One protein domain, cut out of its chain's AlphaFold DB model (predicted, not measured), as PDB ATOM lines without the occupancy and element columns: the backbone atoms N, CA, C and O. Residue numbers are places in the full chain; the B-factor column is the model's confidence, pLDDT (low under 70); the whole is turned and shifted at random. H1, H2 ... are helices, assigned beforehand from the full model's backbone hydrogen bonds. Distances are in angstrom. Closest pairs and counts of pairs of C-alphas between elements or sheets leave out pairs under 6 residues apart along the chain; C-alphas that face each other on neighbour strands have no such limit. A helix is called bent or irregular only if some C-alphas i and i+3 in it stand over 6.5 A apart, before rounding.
ATOM      1  N   ASP A  19     369.947 215.122 265.190       89.31
ATOM      2  CA  ASP A  19     369.791 215.148 266.629       89.31
ATOM      3  C   ASP A  19     370.748 214.223 267.407       89.31
ATOM      4  O   ASP A  19     371.040 214.510 268.571       89.31
ATOM      5  N   ASP A  20     371.225 213.144 266.785       91.75
ATOM      6  CA  ASP A  20     372.131 212.157 267.390       91.75
ATOM      7  C   ASP A  20     373.601 212.597 267.303       91.75
ATOM      8  O   ASP A  20     374.489 211.971 267.881       91.75
ATOM      9  N   LEU A  21     373.870 213.696 266.590       94.44
ATOM     10  CA  LEU A  21     375.207 214.255 266.461       94.44
ATOM     11  C   LEU A  21     375.659 214.956 267.757       94.44
ATOM     12  O   LEU A  21     374.850 215.609 268.441       94.44
ATOM     13  N   PRO A  22     376.971 214.922 268.063       96.50
ATOM     14  CA  PRO A  22     377.560 215.736 269.122       96.50
ATOM     15  C   PRO A  22     377.200 217.220 268.985       96.50
ATOM     16  O   PRO A  22     376.950 217.724 267.884       96.50
ATOM     17  N   VAL A  23     377.153 217.928 270.116       96.94
ATOM     18  CA  VAL A  23     376.764 219.348 270.162       96.94
ATOM     19  C   VAL A  23     377.680 220.204 269.289       96.94
ATOM     20  O   VAL A  23     377.195 221.054 268.550       96.94
ATOM     21  N   GLU A  24     378.980 219.919 269.291       97.25
ATOM     22  CA  GLU A  24     380.000 220.640 268.535       97.25
ATOM     23  C   GLU A  24     379.751 220.526 267.030       97.25
ATOM     24  O   GLU A  24     379.791 221.525 266.314       97.25
ATOM     25  N   VAL A  25     379.419 219.320 266.559       97.38
ATOM     26  CA  VAL A  25     379.124 219.056 265.144       97.38
ATOM     27  C   VAL A  25     377.844 219.775 264.727       97.38
ATOM     28  O   VAL A  25     377.803 220.408 263.673       97.38
ATOM     29  N   ARG A  26     376.804 219.757 265.572       96.75
ATOM     30  CA  ARG A  26     375.573 220.518 265.309       96.75
ATOM     31  C   ARG A  26     375.840 222.018 265.240       96.75
ATOM     32  O   ARG A  26     375.361 222.666 264.315       96.75
ATOM     33  N   LEU A  27     376.627 222.568 266.162       96.94
ATOM     34  CA  LEU A  27     376.993 223.987 266.145       96.94
ATOM     35  C   LEU A  27     377.800 224.364 264.899       96.94
ATOM     36  O   LEU A  27     377.554 225.427 264.333       96.94
ATOM     37  N   GLN A  28     378.708 223.499 264.439       96.56
ATOM     38  CA  GLN A  28     379.435 223.701 263.183       96.56
ATOM     39  C   GLN A  28     378.491 223.718 261.976       96.56
ATOM     40  O   GLN A  28     378.576 224.625 261.155       96.56
ATOM     41  N   ILE A  29     377.541 222.781 261.895       96.69
ATOM     42  CA  ILE A  29     376.527 222.769 260.827       96.69
ATOM     43  C   ILE A  29     375.716 224.071 260.847       96.69
ATOM     44  O   ILE A  29     375.561 224.721 259.813       96.69
ATOM     45  N   LEU A  30     375.233 224.485 262.024       96.69
ATOM     46  CA  LEU A  30     374.452 225.714 262.177       96.69
ATOM     47  C   LEU A  30     375.259 226.979 261.845       96.69
ATOM     48  O   LEU A  30     374.691 227.923 261.303       96.69
ATOM     49  N   ALA A  31     376.569 227.004 262.105       96.00
ATOM     50  CA  ALA A  31     377.433 228.140 261.771       96.00
ATOM     51  C   ALA A  31     377.484 228.436 260.259       96.00
ATOM     52  O   ALA A  31     377.804 229.551 259.848       96.00
ATOM     53  N   HIS A  32     377.139 227.456 259.419       96.19
ATOM     54  CA  HIS A  32     377.066 227.618 257.968       96.19
ATOM     55  C   HIS A  32     375.685 228.041 257.451       96.19
ATOM     56  O   HIS A  32     375.500 228.147 256.236       96.19
ATOM     57  N   LEU A  33     374.718 228.300 258.330       95.75
ATOM     58  CA  LEU A  33     373.377 228.724 257.943       95.75
ATOM     59  C   LEU A  33     373.214 230.244 258.087       95.75
ATOM     60  O   LEU A  33     373.788 230.836 259.001       95.75
ATOM     61  N   PRO A  34     372.441 230.896 257.198       95.25
ATOM     62  CA  PRO A  34     372.108 232.306 257.358       95.25
ATOM     63  C   PRO A  34     371.217 232.511 258.587       95.25
ATOM     64  O   PRO A  34     370.457 231.613 258.976       95.25
ATOM     65  N   LEU A  35     371.258 233.714 259.161       94.12
ATOM     66  CA  LEU A  35     370.530 234.046 260.390       94.12
ATOM     67  C   LEU A  35     369.029 233.738 260.275       94.12
ATOM     68  O   LEU A  35     368.432 233.184 261.195       94.12
ATOM     69  N   GLN A  36     368.425 234.010 259.117       93.19
ATOM     70  CA  GLN A  36     367.008 233.728 258.884       93.19
ATOM     71  C   GLN A  36     366.678 232.231 258.999       93.19
ATOM     72  O   GLN A  36     365.666 231.864 259.594       93.19
ATOM     73  N   SER A  37     367.525 231.349 258.461       95.94
ATOM     74  CA  SER A  37     367.324 229.897 258.559       95.94
ATOM     75  C   SER A  37     367.438 229.409 259.999       95.94
ATOM     76  O   SER A  37     366.677 228.535 260.405       95.94
ATOM     77  N   LEU A  38     368.339 230.000 260.785       95.69
ATOM     78  CA  LEU A  38     368.488 229.697 262.207       95.69
ATOM     79  C   LEU A  38     367.214 230.030 262.999       95.69
ATOM     80  O   LEU A  38     366.767 229.214 263.806       95.69
ATOM     81  N   LEU A  39     366.581 231.172 262.706       92.62
ATOM     82  CA  LEU A  39     365.289 231.540 263.298       92.62
ATOM     83  C   LEU A  39     364.195 230.526 262.946       92.62
ATOM     84  O   LEU A  39     363.440 230.113 263.823       92.62
ATOM     85  N   TRP A  40     364.133 230.077 261.690       95.12
ATOM     86  CA  TRP A  40     363.170 229.056 261.274       95.12
ATOM     87  C   TRP A  40     363.411 227.712 261.961       95.12
ATOM     88  O   TRP A  40     362.457 227.110 262.448       95.12
ATOM     89  N   ILE A  41     364.667 227.259 262.060       94.81
ATOM     90  CA  ILE A  41     365.018 225.988 262.713       94.81
ATOM     91  C   ILE A  41     364.601 225.990 264.180       94.81
ATOM     92  O   ILE A  41     364.028 225.009 264.659       94.81
ATOM     93  N   ARG A  42     364.813 227.111 264.876       94.06
ATOM     94  CA  ARG A  42     364.383 227.281 266.266       94.06
ATOM     95  C   ARG A  42     362.875 227.053 266.449       94.06
ATOM     96  O   ARG A  42     362.459 226.604 267.512       94.06
ATOM     97  N   LEU A  43     362.066 227.318 265.422       92.75
ATOM     98  CA  LEU A  43     360.610 227.149 265.448       92.75
ATOM     99  C   LEU A  43     360.134 225.747 265.030       92.75
ATOM    100  O   LEU A  43     358.954 225.448 265.200       92.75
ATOM    101  N   ILE A  44     361.012 224.881 264.506       93.75
ATOM    102  CA  ILE A  44     360.621 223.554 263.996       93.75
ATOM    103  C   ILE A  44     360.090 222.663 265.121       93.75
ATOM    104  O   ILE A  44     359.036 222.042 264.981       93.75
ATOM    105  N   CYS A  45     360.819 222.560 266.234       94.38
ATOM    106  CA  CYS A  45     360.395 221.760 267.379       94.38
ATOM    107  C   CYS A  45     361.026 222.243 268.692       94.38
ATOM    108  O   CYS A  45     362.015 222.977 268.702       94.38
ATOM    109  N   ARG A  46     360.470 221.781 269.822       95.38
ATOM    110  CA  ARG A  46     360.930 222.162 271.170       95.38
ATOM    111  C   ARG A  46     362.394 221.808 271.415       95.38
ATOM    112  O   ARG A  46     363.135 222.646 271.900       95.38
ATOM    113  N   ARG A  47     362.828 220.618 270.992       95.69
ATOM    114  CA  ARG A  47     364.216 220.160 271.153       95.69
ATOM    115  C   ARG A  47     365.221 221.106 270.491       95.69
ATOM    116  O   ARG A  47     366.248 221.412 271.090       95.69
ATOM    117  N   TRP A  48     364.924 221.586 269.280       95.88
ATOM    118  CA  TRP A  48     365.759 222.587 268.611       95.88
ATOM    119  C   TRP A  48     365.712 223.922 269.341       95.88
ATOM    120  O   TRP A  48     366.761 224.514 269.565       95.88
ATOM    121  N   ASN A  49     364.542 224.376 269.791       96.06
ATOM    122  CA  ASN A  49     364.471 225.585 270.606       96.06
ATOM    123  C   ASN A  49     365.335 225.489 271.874       96.06
ATOM    124  O   ASN A  49     366.117 226.399 272.137       96.06
ATOM    125  N   ASP A  50     365.253 224.383 272.610       96.94
ATOM    126  CA  ASP A  50     366.023 224.166 273.838       96.94
ATOM    127  C   ASP A  50     367.529 224.119 273.545       96.94
ATOM    128  O   ASP A  50     368.326 224.731 274.255       96.94
ATOM    129  N   PHE A  51     367.922 223.475 272.439       97.00
ATOM    130  CA  PHE A  51     369.304 223.479 271.958       97.00
ATOM    131  C   PHE A  51     369.807 224.896 271.655       97.00
ATOM    132  O   PHE A  51     370.922 225.250 272.044       97.00
ATOM    133  N   PHE A  52     368.990 225.711 270.983       96.75
ATOM    134  CA  PHE A  52     369.315 227.101 270.675       96.75
ATOM    135  C   PHE A  52     369.429 227.947 271.940       96.75
ATOM    136  O   PHE A  52     370.368 228.723 272.039       96.75
ATOM    137  N   VAL A  53     368.518 227.785 272.904       95.31
ATOM    138  CA  VAL A  53     368.566 228.498 274.190       95.31
ATOM    139  C   VAL A  53     369.847 228.147 274.945       95.31
ATOM    140  O   VAL A  53     370.588 229.053 275.330       95.31
ATOM    141  N   ALA A  54     370.166 226.856 275.067       97.06
ATOM    142  CA  ALA A  54     371.364 226.384 275.762       97.06
ATOM    143  C   ALA A  54     372.678 226.841 275.103       97.06
ATOM    144  O   ALA A  54     373.687 226.988 275.785       97.06
ATOM    145  N   ASN A  55     372.671 227.086 273.789       97.25
ATOM    146  CA  ASN A  55     373.860 227.455 273.016       97.25
ATOM    147  C   ASN A  55     373.737 228.835 272.349       97.25
ATOM    148  O   ASN A  55     374.378 229.085 271.326       97.25
ATOM    149  N   THR A  56     372.929 229.735 272.925       95.00
ATOM    150  CA  THR A  56     372.569 231.033 272.324       95.00
ATOM    151  C   THR A  56     373.807 231.810 271.875       95.00
ATOM    152  O   THR A  56     373.906 232.206 270.714       95.00
ATOM    153  N   SER A  57     374.796 231.966 272.759       95.06
ATOM    154  CA  SER A  57     376.009 232.727 272.454       95.06
ATOM    155  C   SER A  57     376.812 232.133 271.298       95.06
ATOM    156  O   SER A  57     377.249 232.875 270.428       95.06
ATOM    157  N   ALA A  58     376.990 230.810 271.244       96.06
ATOM    158  CA  ALA A  58     377.777 230.176 270.187       96.06
ATOM    159  C   ALA A  58     377.079 230.271 268.823       96.06
ATOM    160  O   ALA A  58     377.707 230.648 267.834       96.06
ATOM    161  N   VAL A  59     375.775 229.973 268.783       96.94
ATOM    162  CA  VAL A  59     374.982 229.997 267.547       96.94
ATOM    163  C   VAL A  59     374.946 231.404 266.959       96.94
ATOM    164  O   VAL A  59     375.298 231.599 265.796       96.94
ATOM    165  N   TYR A  60     374.554 232.394 267.761       96.19
ATOM    166  CA  TYR A  60     374.328 233.741 267.246       96.19
ATOM    167  C   TYR A  60     375.615 234.547 267.074       96.19
ATOM    168  O   TYR A  60     375.663 235.374 266.172       96.19
ATOM    169  N   ARG A  61     376.696 234.265 267.816       95.81
ATOM    170  CA  ARG A  61     378.016 234.841 267.504       95.81
ATOM    171  C   ARG A  61     378.520 234.376 266.138       95.81
ATOM    172  O   ARG A  61     378.966 235.194 265.339       95.81
ATOM    173  N   ASN A  62     378.420 233.076 265.849       95.25
ATOM    174  CA  ASN A  62     378.826 232.537 264.549       95.25
ATOM    175  C   ASN A  62     377.960 233.113 263.417       95.25
ATOM    176  O   ASN A  62     378.482 233.470 262.363       95.25
ATOM    177  N   ALA A  63     376.653 233.263 263.655       95.38
ATOM    178  CA  ALA A  63     375.752 233.922 262.717       95.38
ATOM    179  C   ALA A  63     376.127 235.399 262.493       95.38
ATOM    180  O   ALA A  63     376.196 235.834 261.350       95.38
ATOM    181  N   ALA A  64     376.431 236.153 263.555       94.75
ATOM    182  CA  ALA A  64     376.846 237.553 263.463       94.75
ATOM    183  C   ALA A  64     378.101 237.726 262.597       94.75
ATOM    184  O   ALA A  64     378.130 238.591 261.723       94.75
ATOM    185  N   ALA A  65     379.117 236.884 262.804       94.44
ATOM    186  CA  ALA A  65     380.334 236.906 261.999       94.44
ATOM    187  C   ALA A  65     380.049 236.560 260.528       94.44
ATOM    188  O   ALA A  65     380.536 237.234 259.624       94.44
ATOM    189  N   ARG A  66     379.211 235.546 260.275       93.81
ATOM    190  CA  ARG A  66     378.829 235.133 258.916       93.81
ATOM    191  C   ARG A  66     378.090 236.231 258.148       93.81
ATOM    192  O   ARG A  66     378.347 236.410 256.962       93.81
ATOM    193  N   GLU A  67     377.175 236.938 258.804       92.19
ATOM    194  CA  GLU A  67     376.413 238.042 258.202       92.19
ATOM    195  C   GLU A  67     377.237 239.344 258.103       92.19
ATOM    196  O   GLU A  67     376.736 240.364 257.629       92.19
ATOM    197  N   GLY A  68     378.499 239.340 258.558       93.06
ATOM    198  CA  GLY A  68     379.370 240.518 258.549       93.06
ATOM    199  C   GLY A  68     378.944 241.593 259.548       93.06
ATOM    200  O   GLY A  68     379.234 242.772 259.363       93.06
ATOM    201  N   PHE A  69     378.221 241.219 260.607       92.56
ATOM    202  CA  PHE A  69     377.818 242.152 261.663       92.56
ATOM    203  C   PHE A  69     378.984 242.519 262.583       92.56
ATOM    204  O   PHE A  69     378.920 243.537 263.269       92.56
ATOM    205  N   VAL A  70     380.008 241.668 262.598       93.31
ATOM    206  CA  VAL A  70     381.188 241.703 263.456       93.31
ATOM    207  C   VAL A  70     382.400 241.303 262.604       93.31
ATOM    208  O   VAL A  70     382.320 240.305 261.889       93.31
ATOM    209  N   GLU A  71     383.506 242.054 262.668       85.06
ATOM    210  CA  GLU A  71     384.699 241.803 261.834       85.06
ATOM    211  C   GLU A  71     385.606 240.655 262.344       85.06
ATOM    212  O   GLU A  71     386.018 239.828 261.529       85.06
ATOM    213  N   PRO A  72     385.894 240.507 263.654       85.38
ATOM    214  CA  PRO A  72     386.574 239.329 264.196       85.38
ATOM    215  C   PRO A  72     385.585 238.325 264.810       85.38
ATOM    216  O   PRO A  72     384.802 238.676 265.688       85.38
ATOM    217  N   LEU A  73     385.689 237.036 264.458       82.44
ATOM    218  CA  LEU A  73     384.867 235.959 265.052       82.44
ATOM    219  C   LEU A  73     384.972 235.892 266.592       82.44
ATOM    220  O   LEU A  73     384.039 235.463 267.273       82.44
ATOM    221  N   GLU A  74     386.109 236.321 267.138       88.62
ATOM    222  CA  GLU A  74     386.395 236.328 268.576       88.62
ATOM    223  C   GLU A  74     386.003 237.636 269.279       88.62
ATOM    224  O   GLU A  74     386.274 237.789 270.469       88.62
ATOM    225  N   MET A  75     385.350 238.575 268.586       91.81
ATOM    226  CA  MET A  75     384.915 239.823 269.207       91.81
ATOM    227  C   MET A  75     383.961 239.532 270.379       91.81
ATOM    228  O   MET A  75     382.954 238.835 270.202       91.81
ATOM    229  N   PRO A  76     384.238 240.064 271.580       93.62
ATOM    230  CA  PRO A  76     383.333 239.926 272.708       93.62
ATOM    231  C   PRO A  76     382.063 240.750 272.475       93.62
ATOM    232  O   PRO A  76     382.105 241.828 271.885       93.62
ATOM    233  N   LEU A  77     380.931 240.271 272.998       92.56
ATOM    234  CA  LEU A  77     379.632 240.921 272.804       92.56
ATOM    235  C   LEU A  77     379.621 242.379 273.282       92.56
ATOM    236  O   LEU A  77     379.059 243.233 272.610       92.56
ATOM    237  N   ALA A  78     380.288 242.673 274.402       91.31
ATOM    238  CA  ALA A  78     380.390 244.032 274.928       91.31
ATOM    239  C   ALA A  78     381.038 245.000 273.924       91.31
ATOM    240  O   ALA A  78     380.568 246.123 273.768       91.31
ATOM    241  N   GLN A  79     382.069 244.547 273.200       92.06
ATOM    242  CA  GLN A  79     382.701 245.344 272.150       92.06
ATOM    243  C   GLN A  79     381.775 245.490 270.940       92.06
ATOM    244  O   GLN A  79     381.573 246.601 270.465       92.06
ATOM    245  N   ALA A  80     381.147 244.396 270.493       92.12
ATOM    246  CA  ALA A  80     380.210 244.431 269.368       92.12
ATOM    247  C   ALA A  80     379.037 245.398 269.613       92.12
ATOM    248  O   ALA A  80     378.617 246.113 268.705       92.12
ATOM    249  N   VAL A  81     378.521 245.442 270.845       90.25
ATOM    250  CA  VAL A  81     377.466 246.372 271.273       90.25
ATOM    251  C   VAL A  81     377.988 247.808 271.346       90.25
ATOM    252  O   VAL A  81     377.314 248.714 270.863       90.25
ATOM    253  N   ALA A  82     379.195 248.029 271.880       88.31
ATOM    254  CA  ALA A  82     379.813 249.356 271.929       88.31
ATOM    255  C   ALA A  82     380.042 249.950 270.526       88.31
ATOM    256  O   ALA A  82     379.798 251.139 270.310       88.31
ATOM    257  N   ASP A  83     380.441 249.118 269.560       88.25
ATOM    258  CA  ASP A  83     380.622 249.518 268.160       88.25
ATOM    259  C   ASP A  83     379.269 249.791 267.466       88.25
ATOM    260  O   ASP A  83     379.151 250.620 266.559       88.25
ATOM    261  N   ALA A  84     378.211 249.121 267.920       85.38
ATOM    262  CA  ALA A  84     376.861 249.210 267.389       85.38
ATOM    263  C   ALA A  84     376.001 250.259 268.117       85.38
ATOM    264  O   ALA A  84     375.062 249.916 268.832       85.38
ATOM    265  N   ARG A  85     376.256 251.553 267.864       74.12
ATOM    266  CA  ARG A  85     375.567 252.688 268.529       74.12
ATOM    267  C   ARG A  85     374.036 252.582 268.615       74.12
ATOM    268  O   ARG A  85     373.464 252.994 269.614       74.12
ATOM    269  N   TYR A  86     373.374 252.023 267.602       71.69
ATOM    270  CA  TYR A  86     371.912 251.871 267.584       71.69
ATOM    271  C   TYR A  86     371.409 250.776 268.537       71.69
ATOM    272  O   TYR A  86     370.277 250.868 268.985       71.69
ATOM    273  N   VAL A  87     372.208 249.761 268.892       69.06
ATOM    274  CA  VAL A  87     371.771 248.693 269.818       69.06
ATOM    275  C   VAL A  87     371.489 249.267 271.207       69.06
ATOM    276  O   VAL A  87     370.489 248.901 271.822       69.06
ATOM    277  N   ASN A  88     372.294 250.242 271.637       68.56
ATOM    278  CA  ASN A  88     372.121 250.933 272.918       68.56
ATOM    279  C   ASN A  88     370.822 251.747 272.991       68.56
ATOM    280  O   ASN A  88     370.284 251.928 274.072       68.56
ATOM    281  N   ASN A  89     370.300 252.217 271.856       65.62
ATOM    282  CA  ASN A  89     369.090 253.047 271.831       65.62
ATOM    283  C   ASN A  89     367.796 252.228 271.849       65.62
ATOM    284  O   ASN A  89     366.727 252.769 272.106       65.62
ATOM    285  N   VAL A  90     367.910 250.943 271.522       61.16
ATOM    286  CA  VAL A  90     366.799 250.002 271.354       61.16
ATOM    287  C   VAL A  90     366.570 249.170 272.604       61.16
ATOM    288  O   VAL A  90     365.454 248.727 272.882       61.16
ATOM    289  N   GLN A  91     367.642 248.896 273.339       62.88
ATOM    290  CA  GLN A  91     367.552 248.121 274.557       62.88
ATOM    291  C   GLN A  91     367.226 249.048 275.718       62.88
ATOM    292  O   GLN A  91     368.075 249.789 276.191       62.88
ATOM    293  N   ASN A  92     365.981 248.962 276.185       58.69
ATOM    294  CA  ASN A  92     365.619 249.443 277.513       58.69
ATOM    295  C   ASN A  92     366.527 248.759 278.553       58.69
ATOM    296  O   ASN A  92     366.784 247.559 278.433       58.69
ATOM    297  N   ASP A  93     366.963 249.517 279.563       56.72
ATOM    298  CA  ASP A  93     367.984 249.212 280.591       56.72
ATOM    299  C   ASP A  93     367.792 247.925 281.430       56.72
ATOM    300  O   ASP A  93     368.475 247.711 282.431       56.72
ATOM    301  N   THR A  94     366.843 247.057 281.092       56.91
ATOM    302  CA  THR A  94     366.376 245.998 281.987       56.91
ATOM    303  C   THR A  94     367.237 244.732 281.950       56.91
ATOM    304  O   THR A  94     367.313 244.047 282.965       56.91
ATOM    305  N   GLU A  95     367.912 244.410 280.834       72.19
ATOM    306  CA  GLU A  95     368.774 243.218 280.734       72.19
ATOM    307  C   GLU A  95     369.998 243.440 279.826       72.19
ATOM    308  O   GLU A  95     369.885 244.082 278.776       72.19
ATOM    309  N   PRO A  96     371.178 242.889 280.187       77.00
ATOM    310  CA  PRO A  96     372.360 242.980 279.345       77.00
ATOM    311  C   PRO A  96     372.108 242.276 277.999       77.00
ATOM    312  O   PRO A  96     371.556 241.172 277.989       77.00
ATOM    313  N   PRO A  97     372.516 242.869 276.859       84.31
ATOM    314  CA  PRO A  97     372.362 242.238 275.556       84.31
ATOM    315  C   PRO A  97     372.948 240.836 275.526       84.31
ATOM    316  O   PRO A  97     374.070 240.615 275.977       84.31
ATOM    317  N   ASP A  98     372.215 239.918 274.902       91.62
ATOM    318  CA  ASP A  98     372.739 238.647 274.430       91.62
ATOM    319  C   ASP A  98     372.979 238.690 272.907       91.62
ATOM    320  O   ASP A  98     372.538 239.596 272.188       91.62
ATOM    321  N   TRP A  99     373.704 237.696 272.386       93.69
ATOM    322  CA  TRP A  99     374.018 237.620 270.956       93.69
ATOM    323  C   TRP A  99     372.772 237.502 270.072       93.69
ATOM    324  O   TRP A  99     372.778 237.977 268.935       93.69
ATOM    325  N   TYR A 100     371.706 236.881 270.580       92.19
ATOM    326  CA  TYR A 100     370.441 236.769 269.860       92.19
ATOM    327  C   TYR A 100     369.805 238.142 269.644       92.19
ATOM    328  O   TYR A 100     369.473 238.503 268.511       92.19
ATOM    329  N   THR A 101     369.681 238.922 270.716       90.25
ATOM    330  CA  THR A 101     369.106 240.265 270.690       90.25
ATOM    331  C   THR A 101     369.949 241.185 269.822       90.25
ATOM    332  O   THR A 101     369.392 241.862 268.958       90.25
ATOM    333  N   PHE A 102     371.280 241.126 269.942       92.69
ATOM    334  CA  PHE A 102     372.196 241.862 269.069       92.69
ATOM    335  C   PHE A 102     371.947 241.565 267.582       92.69
ATOM    336  O   PHE A 102     371.716 242.486 266.795       92.69
ATOM    337  N   CYS A 103     371.934 240.284 267.188       92.19
ATOM    338  CA  CYS A 103     371.718 239.887 265.792       92.19
ATOM    339  C   CYS A 103     370.349 240.329 265.276       92.19
ATOM    340  O   CYS A 103     370.238 240.810 264.150       92.19
ATOM    341  N   ARG A 104     369.307 240.184 266.101       89.12
ATOM    342  CA  ARG A 104     367.940 240.577 265.751       89.12
ATOM    343  C   ARG A 104     367.836 242.083 265.509       89.12
ATOM    344  O   ARG A 104     367.296 242.491 264.484       89.12
ATOM    345  N   VAL A 105     368.376 242.898 266.416       86.94
ATOM    346  CA  VAL A 105     368.363 244.365 266.292       86.94
ATOM    347  C   VAL A 105     369.196 244.813 265.090       86.94
ATOM    348  O   VAL A 105     368.738 245.645 264.310       86.94
ATOM    349  N   LYS A 106     370.376 244.216 264.870       88.62
ATOM    350  CA  LYS A 106     371.214 244.502 263.696       88.62
ATOM    351  C   LYS A 106     370.506 244.188 262.383       88.62
ATOM    352  O   LYS A 106     370.511 245.028 261.486       88.62
ATOM    353  N   ALA A 107     369.919 242.998 262.265       87.56
ATOM    354  CA  ALA A 107     369.223 242.573 261.055       87.56
ATOM    355  C   ALA A 107     368.061 243.521 260.736       87.56
ATOM    356  O   ALA A 107     367.959 244.018 259.618       87.56
ATOM    357  N   MET A 108     367.264 243.862 261.754       81.88
ATOM    358  CA  MET A 108     366.178 244.832 261.630       81.88
ATOM    359  C   MET A 108     366.696 246.203 261.176       81.88
ATOM    360  O   MET A 108     366.169 246.765 260.219       81.88
ATOM    361  N   TYR A 109     367.763 246.721 261.792       81.38
ATOM    362  CA  TYR A 109     368.368 247.999 261.403       81.38
ATOM    363  C   TYR A 109     368.882 247.992 259.954       81.38
ATOM    364  O   TYR A 109     368.677 248.955 259.216       81.38
ATOM    365  N   LEU A 110     369.519 246.904 259.508       81.12
ATOM    366  CA  LEU A 110     369.967 246.769 258.119       81.12
ATOM    367  C   LEU A 110     368.796 246.760 257.136       81.12
ATOM    368  O   LEU A 110     368.904 247.359 256.066       81.12
ATOM    369  N   ASP A 111     367.679 246.127 257.487       79.19
ATOM    370  CA  ASP A 111     366.479 246.151 256.656       79.19
ATOM    371  C   ASP A 111     365.829 247.541 256.628       79.19
ATOM    372  O   ASP A 111     365.473 248.020 255.549       79.19
ATOM    373  N   PHE A 112     365.782 248.259 257.754       69.88
ATOM    374  CA  PHE A 112     365.353 249.662 257.771       69.88
ATOM    375  C   PHE A 112     366.252 250.557 256.923       69.88
ATOM    376  O   PHE A 112     365.748 251.361 256.143       69.88
ATOM    377  N   ARG A 113     367.576 250.386 256.995       72.50
ATOM    378  CA  ARG A 113     368.525 251.144 256.168       72.50
ATOM    379  C   ARG A 113     368.301 250.909 254.672       72.50
ATOM    380  O   ARG A 113     368.485 251.832 253.885       72.50
ATOM    381  N   LYS A 114     367.878 249.707 254.263       71.62
ATOM    382  CA  LYS A 114     367.479 249.431 252.868       71.62
ATOM    383  C   LYS A 114     366.171 250.130 252.494       71.62
ATOM    384  O   LYS A 114     366.018 250.548 251.351       71.62
ATOM    385  N   LEU A 115     365.237 250.249 253.436       65.81
ATOM    386  CA  LEU A 115     363.960 250.947 253.239       65.81
ATOM    387  C   LEU A 115     364.094 252.466 253.298       65.81
ATOM    388  O   LEU A 115     363.243 253.191 252.792       65.81
ATOM    389  N   ALA A 116     365.170 252.962 253.881       66.00
ATOM    390  CA  ALA A 116     365.330 254.366 254.149       66.00
ATOM    391  C   ALA A 116     365.370 255.299 252.938       66.00
ATOM    392  O   ALA A 116     364.759 256.357 253.027       66.00
ATOM    393  N   PRO A 117     366.001 254.959 251.799       65.62
ATOM    394  CA  PRO A 117     365.914 255.798 250.610       65.62
ATOM    395  C   PRO A 117     364.473 255.903 250.105       65.62
ATOM    396  O   PRO A 117     364.083 256.933 249.570       65.62
ATOM    397  N   LEU A 118     363.670 254.851 250.300       61.25
ATOM    398  CA  LEU A 118     362.256 254.834 249.939       61.25
ATOM    399  C   LEU A 118     361.431 255.682 250.910       61.25
ATOM    400  O   LEU A 118     360.606 256.469 250.461       61.25
ATOM    401  N   ILE A 119     361.701 255.597 252.215       63.66
ATOM    402  CA  ILE A 119     361.083 256.466 253.228       63.66
ATOM    403  C   ILE A 119     361.469 257.932 252.981       63.66
ATOM    404  O   ILE A 119     360.595 258.785 252.914       63.66
ATOM    405  N   HIS A 120     362.752 258.226 252.762       60.69
ATOM    406  CA  HIS A 120     363.244 259.566 252.442       60.69
ATOM    407  C   HIS A 120     362.621 260.095 251.148       60.69
ATOM    408  O   HIS A 120     362.166 261.228 251.123       60.69
ATOM    409  N   ARG A 121     362.529 259.289 250.084       62.53
ATOM    410  CA  ARG A 121     361.845 259.692 248.846       62.53
ATOM    411  C   ARG A 121     360.362 259.987 249.086       62.53
ATOM    412  O   ARG A 121     359.858 260.986 248.604       62.53
ATOM    413  N   ILE A 122     359.666 259.162 249.865       56.22
ATOM    414  CA  ILE A 122     358.250 259.397 250.191       56.22
ATOM    415  C   ILE A 122     358.068 260.683 251.011       56.22
ATOM    416  O   ILE A 122     357.125 261.428 250.763       56.22
ATOM    417  N   LEU A 123     358.951 260.942 251.980       57.31
ATOM    418  CA  LEU A 123     358.825 262.071 252.905       57.31
ATOM    419  C   LEU A 123     359.371 263.393 252.338       57.31
ATOM    420  O   LEU A 123     358.820 264.448 252.634       57.31
ATOM    421  N   VAL A 124     360.434 263.350 251.532       55.56
ATOM    422  CA  VAL A 124     361.165 264.535 251.042       55.56
ATOM    423  C   VAL A 124     360.811 264.870 249.588       55.56
ATOM    424  O   VAL A 124     360.589 266.040 249.285       55.56
ATOM    425  N   ASP A 125     360.641 263.872 248.709       49.84
ATOM    426  CA  ASP A 125     360.205 264.068 247.308       49.84
ATOM    427  C   ASP A 125     358.672 264.063 247.156       49.84
ATOM    428  O   ASP A 125     358.120 263.774 246.089       49.84
ATOM    429  N   ALA A 126     357.946 264.454 248.208       47.44
ATOM    430  CA  ALA A 126     356.487 264.558 248.197       47.44
ATOM    431  C   ALA A 126     355.927 265.510 247.121       47.44
ATOM    432  O   ALA A 126     354.728 265.495 246.848       47.44
ATOM    433  N   ARG A 127     356.780 266.328 246.494       47.44
ATOM    434  CA  ARG A 127     356.381 267.311 245.481       47.44
ATOM    435  C   ARG A 127     356.411 266.809 244.036       47.44
ATOM    436  O   ARG A 127     355.731 267.422 243.221       47.44
ATOM    437  N   GLU A 128     357.138 265.737 243.708       47.94
ATOM    438  CA  GLU A 128     357.309 265.330 242.297       47.94
ATOM    439  C   GLU A 128     356.634 263.997 241.924       47.94
ATOM    440  O   GLU A 128     356.087 263.895 240.828       47.94
ATOM    441  N   ASP A 129     356.546 263.014 242.831       43.72
ATOM    442  CA  ASP A 129     356.025 261.672 242.489       43.72
ATOM    443  C   ASP A 129     354.644 261.323 243.092       43.72
ATOM    444  O   ASP A 129     353.999 260.354 242.681       43.72
ATOM    445  N   LEU A 130     354.142 262.109 244.050       42.53
ATOM    446  CA  LEU A 130     352.928 261.798 244.826       42.53
ATOM    447  C   LEU A 130     351.613 262.317 244.208       42.53
ATOM    448  O   LEU A 130     350.582 262.359 244.868       42.53
ATOM    449  N   TYR A 131     351.572 262.583 242.900       43.22
ATOM    450  CA  TYR A 131     350.303 262.859 242.200       43.22
ATOM    451  C   TYR A 131     349.361 261.638 242.091       43.22
ATOM    452  O   TYR A 131     348.269 261.749 241.535       43.22
ATOM    453  N   ARG A 132     349.754 260.459 242.600       44.75
ATOM    454  CA  ARG A 132     348.917 259.242 242.581       44.75
ATOM    455  C   ARG A 132     348.576 258.643 243.934       44.75
ATOM    456  O   ARG A 132     347.617 257.879 244.005       44.75
ATOM    457  N   VAL A 133     349.329 258.956 244.978       43.41
ATOM    458  CA  VAL A 133     348.982 258.537 246.333       43.41
ATOM    459  C   VAL A 133     348.925 259.808 247.143       43.41
ATOM    460  O   VAL A 133     349.875 260.574 247.163       43.41
ATOM    461  N   ASP A 134     347.773 260.081 247.732       52.25
ATOM    462  CA  ASP A 134     347.589 261.299 248.496       52.25
ATOM    463  C   ASP A 134     348.586 261.296 249.664       52.25
ATOM    464  O   ASP A 134     348.568 260.390 250.503       52.25
ATOM    465  N   SER A 135     349.504 262.263 249.683       44.47
ATOM    466  CA  SER A 135     350.485 262.420 250.765       44.47
ATOM    467  C   SER A 135     349.796 262.523 252.130       44.47
ATOM    468  O   SER A 135     350.319 262.023 253.125       44.47
ATOM    469  N   GLU A 136     348.564 263.048 252.153       48.56
ATOM    470  CA  GLU A 136     347.718 263.090 253.337       48.56
ATOM    471  C   GLU A 136     347.350 261.675 253.801       48.56
ATOM    472  O   GLU A 136     347.362 261.408 254.994       48.56
ATOM    473  N   TYR A 137     347.128 260.724 252.890       48.66
ATOM    474  CA  TYR A 137     346.797 259.333 253.214       48.66
ATOM    475  C   TYR A 137     347.995 258.536 253.742       48.66
ATOM    476  O   TYR A 137     347.816 257.692 254.613       48.66
ATOM    477  N   ILE A 138     349.215 258.794 253.258       48.56
ATOM    478  CA  ILE A 138     350.430 258.131 253.770       48.56
ATOM    479  C   ILE A 138     350.814 258.699 255.136       48.56
ATOM    480  O   ILE A 138     351.037 257.924 256.063       48.56
ATOM    481  N   CYS A 139     350.832 260.026 255.287       47.88
ATOM    482  CA  CYS A 139     351.049 260.666 256.585       47.88
ATOM    483  C   CYS A 139     349.982 260.221 257.580       47.88
ATOM    484  O   CYS A 139     350.311 259.812 258.686       47.88
ATOM    485  N   LYS A 140     348.715 260.190 257.165       53.19
ATOM    486  CA  LYS A 140     347.630 259.683 257.993       53.19
ATOM    487  C   LYS A 140     347.762 258.191 258.275       53.19
ATOM    488  O   LYS A 140     347.495 257.814 259.392       53.19
ATOM    489  N   ALA A 141     348.242 257.348 257.363       49.88
ATOM    490  CA  ALA A 141     348.476 255.928 257.648       49.88
ATOM    491  C   ALA A 141     349.667 255.685 258.594       49.88
ATOM    492  O   ALA A 141     349.681 254.683 259.302       49.88
ATOM    493  N   ILE A 142     350.665 256.574 258.608       50.56
ATOM    494  CA  ILE A 142     351.781 256.541 259.564       50.56
ATOM    495  C   ILE A 142     351.307 257.054 260.935       50.56
ATOM    496  O   ILE A 142     351.544 256.390 261.938       50.56
ATOM    497  N   LEU A 143     350.553 258.157 260.962       48.69
ATOM    498  CA  LEU A 143     350.002 258.786 262.172       48.69
ATOM    499  C   LEU A 143     348.803 258.026 262.779       48.69
ATOM    500  O   LEU A 143     348.627 258.024 263.988       48.69
ATOM    501  N   GLU A 144     347.977 257.351 261.973       47.38
ATOM    502  CA  GLU A 144     346.892 256.452 262.424       47.38
ATOM    503  C   GLU A 144     347.455 255.139 262.972       47.38
ATOM    504  O   GLU A 144     346.772 254.433 263.713       47.38
ATOM    505  N   ARG A 145     348.680 254.776 262.578       43.78
ATOM    506  CA  ARG A 145     349.362 253.582 263.082       43.78
ATOM    507  C   ARG A 145     350.135 253.867 264.366       43.78
ATOM    508  O   ARG A 145     350.322 252.934 265.142       43.78
ATOM    509  N   ASP A 146     350.532 255.118 264.589       41.34
ATOM    510  CA  ASP A 146     351.171 255.567 265.821       41.34
ATOM    511  C   ASP A 146     350.878 257.058 266.080       41.34
ATOM    512  O   ASP A 146     351.480 257.950 265.478       41.34
ATOM    513  N   GLU A 147     349.932 257.332 266.983       49.06
ATOM    514  CA  GLU A 147     349.488 258.691 267.347       49.06
ATOM    515  C   GLU A 147     350.601 259.511 268.038       49.06
ATOM    516  O   GLU A 147     350.462 260.720 268.226       49.06
ATOM    517  N   ASN A 148     351.710 258.859 268.409       45.28
ATOM    518  CA  ASN A 148     352.815 259.435 269.171       45.28
ATOM    519  C   ASN A 148     354.017 259.877 268.324       45.28
ATOM    520  O   ASN A 148     354.970 260.414 268.890       45.28
ATOM    521  N   ILE A 149     354.001 259.703 266.996       46.88
ATOM    522  CA  ILE A 149     355.052 260.270 266.136       46.88
ATOM    523  C   ILE A 149     354.879 261.799 266.140       46.88
ATOM    524  O   ILE A 149     354.046 262.362 265.430       46.88
ATOM    525  N   THR A 150     355.628 262.475 267.017       49.00
ATOM    526  CA  THR A 150     355.476 263.909 267.294       49.00
ATOM    527  C   THR A 150     355.874 264.780 266.100       49.00
ATOM    528  O   THR A 150     356.790 264.449 265.351       49.00
ATOM    529  N   LEU A 151     355.231 265.952 265.972       47.78
ATOM    530  CA  LEU A 151     355.564 267.039 265.027       47.78
ATOM    531  C   LEU A 151     357.068 267.378 264.978       47.78
ATOM    532  O   LEU A 151     357.572 267.750 263.923       47.78
ATOM    533  N   GLU A 152     357.802 267.154 266.070       45.75
ATOM    534  CA  GLU A 152     359.267 267.266 266.133       45.75
ATOM    535  C   GLU A 152     359.996 266.399 265.094       45.75
ATOM    536  O   GLU A 152     361.082 266.754 264.650       45.75
ATOM    537  N   PHE A 153     359.421 265.263 264.684       43.59
ATOM    538  CA  PHE A 153     359.991 264.376 263.666       43.59
ATOM    539  C   PHE A 153     360.103 265.051 262.288       43.59
ATOM    540  O   PHE A 153     361.014 264.750 261.524       43.59
ATOM    541  N   LEU A 154     359.199 265.990 261.986       46.78
ATOM    542  CA  LEU A 154     359.213 266.781 260.751       46.78
ATOM    543  C   LEU A 154     360.181 267.974 260.825       46.78
ATOM    544  O   LEU A 154     360.536 268.532 259.789       46.78
ATOM    545  N   GLU A 155     360.606 268.359 262.031       48.69
ATOM    546  CA  GLU A 155     361.461 269.526 262.287       48.69
ATOM    547  C   GLU A 155     362.930 269.159 262.561       48.69
ATOM    548  O   GLU A 155     363.793 270.040 262.588       48.69
ATOM    549  N   MET A 156     363.252 267.873 262.742       45.47
ATOM    550  CA  MET A 156     364.625 267.433 262.992       45.47
ATOM    551  C   MET A 156     365.520 267.657 261.757       45.47
ATOM    552  O   MET A 156     365.208 267.160 260.670       45.47
ATOM    553  N   PRO A 157     366.669 268.351 261.894       44.03
ATOM    554  CA  PRO A 157     367.666 268.401 260.830       44.03
ATOM    555  C   PRO A 157     368.148 266.974 260.514       44.03
ATOM    556  O   PRO A 157     368.137 266.119 261.401       44.03
ATOM    557  N   PRO A 158     368.583 266.693 259.272       47.19
ATOM    558  CA  PRO A 158     368.777 265.342 258.759       47.19
ATOM    559  C   PRO A 158     370.066 264.721 259.304       47.19
ATOM    560  O   PRO A 158     371.016 264.451 258.574       47.19
ATOM    561  N   GLN A 159     370.114 264.461 260.603       52.31
ATOM    562  CA  GLN A 159     370.954 263.406 261.137       52.31
ATOM    563  C   GLN A 159     370.131 262.140 260.976       52.31
ATOM    564  O   GLN A 159     369.319 261.768 261.815       52.31
ATOM    565  N   ILE A 160     370.281 261.543 259.796       49.59
ATOM    566  CA  ILE A 160     369.567 260.347 259.350       49.59
ATOM    567  C   ILE A 160     369.581 259.248 260.434       49.59
ATOM    568  O   ILE A 160     368.588 258.545 260.602       49.59
ATOM    569  N   ASP A 161     370.664 259.155 261.210       48.16
ATOM    570  CA  ASP A 161     370.787 258.228 262.333       48.16
ATOM    571  C   ASP A 161     369.771 258.499 263.456       48.16
ATOM    572  O   ASP A 161     369.124 257.556 263.906       48.16
ATOM    573  N   ASP A 162     369.546 259.755 263.852       53.34
ATOM    574  CA  ASP A 162     368.591 260.112 264.915       53.34
ATOM    575  C   ASP A 162     367.138 259.895 264.469       53.34
ATOM    576  O   ASP A 162     366.300 259.417 265.238       53.34
ATOM    577  N   ILE A 163     366.855 260.172 263.193       53.25
ATOM    578  CA  ILE A 163     365.559 259.892 262.561       53.25
ATOM    579  C   ILE A 163     365.302 258.377 262.548       53.25
ATOM    580  O   ILE A 163     364.213 257.938 262.919       53.25
ATOM    581  N   TYR A 164     366.297 257.555 262.193       55.41
ATOM    582  CA  TYR A 164     366.159 256.096 262.258       55.41
ATOM    583  C   TYR A 164     365.921 255.590 263.670       55.41
ATOM    584  O   TYR A 164     365.067 254.728 263.861       55.41
ATOM    585  N   ILE A 165     366.682 256.103 264.640       57.34
ATOM    586  CA  ILE A 165     366.563 255.711 266.043       57.34
ATOM    587  C   ILE A 165     365.151 256.016 266.546       57.34
ATOM    588  O   ILE A 165     364.534 255.154 267.169       57.34
ATOM    589  N   LYS A 166     364.602 257.189 266.211       60.06
ATOM    590  CA  LYS A 166     363.251 257.584 266.617       60.06
ATOM    591  C   LYS A 166     362.159 256.744 265.944       60.06
ATOM    592  O   LYS A 166     361.367 256.148 266.660       60.06
ATOM    593  N   VAL A 167     362.168 256.569 264.612       56.22
ATOM    594  CA  VAL A 167     361.186 255.691 263.919       56.22
ATOM    595  C   VAL A 167     361.226 254.270 264.462       56.22
ATOM    596  O   VAL A 167     360.186 253.628 264.621       56.22
ATOM    597  N   TYR A 168     362.430 253.760 264.711       56.91
ATOM    598  CA  TYR A 168     362.618 252.439 265.278       56.91
ATOM    599  C   TYR A 168     362.003 252.351 266.679       56.91
ATOM    600  O   TYR A 168     361.238 251.425 266.946       56.91
ATOM    601  N   ASN A 169     362.324 253.304 267.557       57.09
ATOM    602  CA  ASN A 169     361.840 253.327 268.934       57.09
ATOM    603  C   ASN A 169     360.318 253.477 268.990       57.09
ATOM    604  O   ASN A 169     359.675 252.722 269.714       57.09
ATOM    605  N   ASP A 170     359.745 254.345 268.158       55.41
ATOM    606  CA  ASP A 170     358.299 254.533 268.049       55.41
ATOM    607  C   ASP A 170     357.638 253.233 267.567       55.41
ATOM    608  O   ASP A 170     356.803 252.672 268.275       55.41
ATOM    609  N   SER A 171     358.138 252.634 266.475       49.31
ATOM    610  CA  SER A 171     357.639 251.349 265.951       49.31
ATOM    611  C   SER A 171     357.736 250.202 266.962       49.31
ATOM    612  O   SER A 171     356.877 249.322 266.993       49.31
ATOM    613  N   MET A 172     358.796 250.164 267.773       49.41
ATOM    614  CA  MET A 172     358.978 249.144 268.809       49.41
ATOM    615  C   MET A 172     358.115 249.405 270.042       49.41
ATOM    616  O   MET A 172     357.675 248.450 270.683       49.41
ATOM    617  N   SER A 173     357.831 250.670 270.351       53.59
ATOM    618  CA  SER A 173     356.925 251.061 271.428       53.59
ATOM    619  C   SER A 173     355.470 250.707 271.098       53.59
ATOM    620  O   SER A 173     354.772 250.159 271.954       53.59
ATOM    621  N   THR A 174     355.035 250.872 269.843       44.69
ATOM    622  CA  THR A 174     353.720 250.403 269.372       44.69
ATOM    623  C   THR A 174     353.656 248.893 269.189       44.69
ATOM    624  O   THR A 174     352.610 248.286 269.421       44.69
ATOM    625  N   LEU A 175     354.776 248.253 268.842       41.88
ATOM    626  CA  LEU A 175     354.913 246.796 268.820       41.88
ATOM    627  C   LEU A 175     355.192 246.188 270.199       41.88
ATOM    628  O   LEU A 175     355.648 245.043 270.241       41.88
ATOM    629  N   CYS A 176     354.895 246.883 271.309       37.88
ATOM    630  CA  CYS A 176     354.862 246.281 272.642       37.88
ATOM    631  C   CYS A 176     354.003 245.009 272.622       37.88
ATOM    632  O   CYS A 176     352.792 245.017 272.845       37.88
TER     633      CYS A 176
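This is residues 19 to 176 of the 229 residues of the protein "F-box domain-containing protein" of Trametes coccinea BRFM310 (UniProt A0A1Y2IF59). This is a long, loose chain of helices: four helices, H1 to H4, cluster at one end, and the bent helix H7 starts beside H4 and runs through the middle towards the other end. The short helices H5 and H6 make a corner next to the first arm of H7, while the far end is a loose set of H7b, H8 and H9, from which H10 folds back to pack on H6. The printed part has 158 residues with ten named helices, H1 to H10 in order along the chain, and no named strand; its class is all helix. The whole is loose, with a radius of gyration of the C-alphas of 19.3 A, and elongated, spanning 60 by 31 by 28 A.

Find C-alpha 23 at (376.764, 219.348, 270.162), where H1 begins and runs to residue 31. H2 follows with residues 35 to 44, 14.9 A from first to last C-alpha, then H3 with residues 46 to 54 and H4 with residues 56 to 66, 15.4 A long. Read on to H5, residues 77 to 83, and H6, residues 85 to 90. At C-alpha 99, (374.018, 237.620, 270.956), you reach H7, residues 99 to 124, assigned as one helix by its hydrogen bonds but bent: C-alphas 114 and 117 are 6.9 A apart. Its arm H7a, residues 99 to 114, is 22.6 A long, and its arm H7b, residues 117 to 124, is 10.0 A long. Then come H8, residues 135 to 143, H9, residues 152 to 155, and H10, residues 160 to 174, 21.2 A long and ending at C-alpha 174, (353.720, 250.403, 269.372).

Start at H1, which touches H4 at a shallow tilt of 34 degrees, only just short of steep, the same way; their closest C-alphas, of Ala 31 and Asn 62, are 5.4 A apart. H2 and H4 only just touch, with 3 pairs of C-alphas within 8 A, the closest being Leu 35 and Ala 63 at 5.7 A. H2 and H3 touch only at the corner, where the C-alphas of Arg 42 and Asn 49 are closest at 4.7 A. Look next at H7a, which touches H4 with residues 99 to 103 alone; the closest C-alphas, of Tyr 60 and Trp 99, are 5.4 A apart. H7a also touches H6, with residues 102 to 106 alone, about perpendicular at 76 degrees, closest at the C-alphas of Val 87 and Val 105, 6.5 A. H5 and H6 only just touch, with 3 pairs of C-alphas within 8 A, and only at the corner; the closest, of Val 81 and Val 87, are 6.3 A apart. The lines of H7a and H7b stand at a steep tilt of 57 degrees. H7b and H8 are near each other, with 6 pairs of C-alphas within 10 A. H9 is close to but not clearly touching H10, with the C-alphas of Phe 153 and Ile 163 closest at 7.2 A. H10 touches H6 with residues 165 to 169 alone, at a shallow tilt of 21 degrees, the same way; the C-alphas of Val 90 and Asn 169 are closest at 6.4 A. H1 and H10 are apart. In H1, H3, H4, H5, H7a, H7b, H8 and H10 every O i to N i+4 pair is within hydrogen-bond range; in H2 it is 5 of 6, in H6 1 of 2, and H9 is too short for such a pair.

The two C-alphas farthest apart, of Asp 20 and Arg 127, are 61.4 A from each other. The printed part has no cut, and no link is long. The mean pLDDT of the printed part is 73.8; 71 residues are under 70, namely 87 to 94, 112 and 115 to 176.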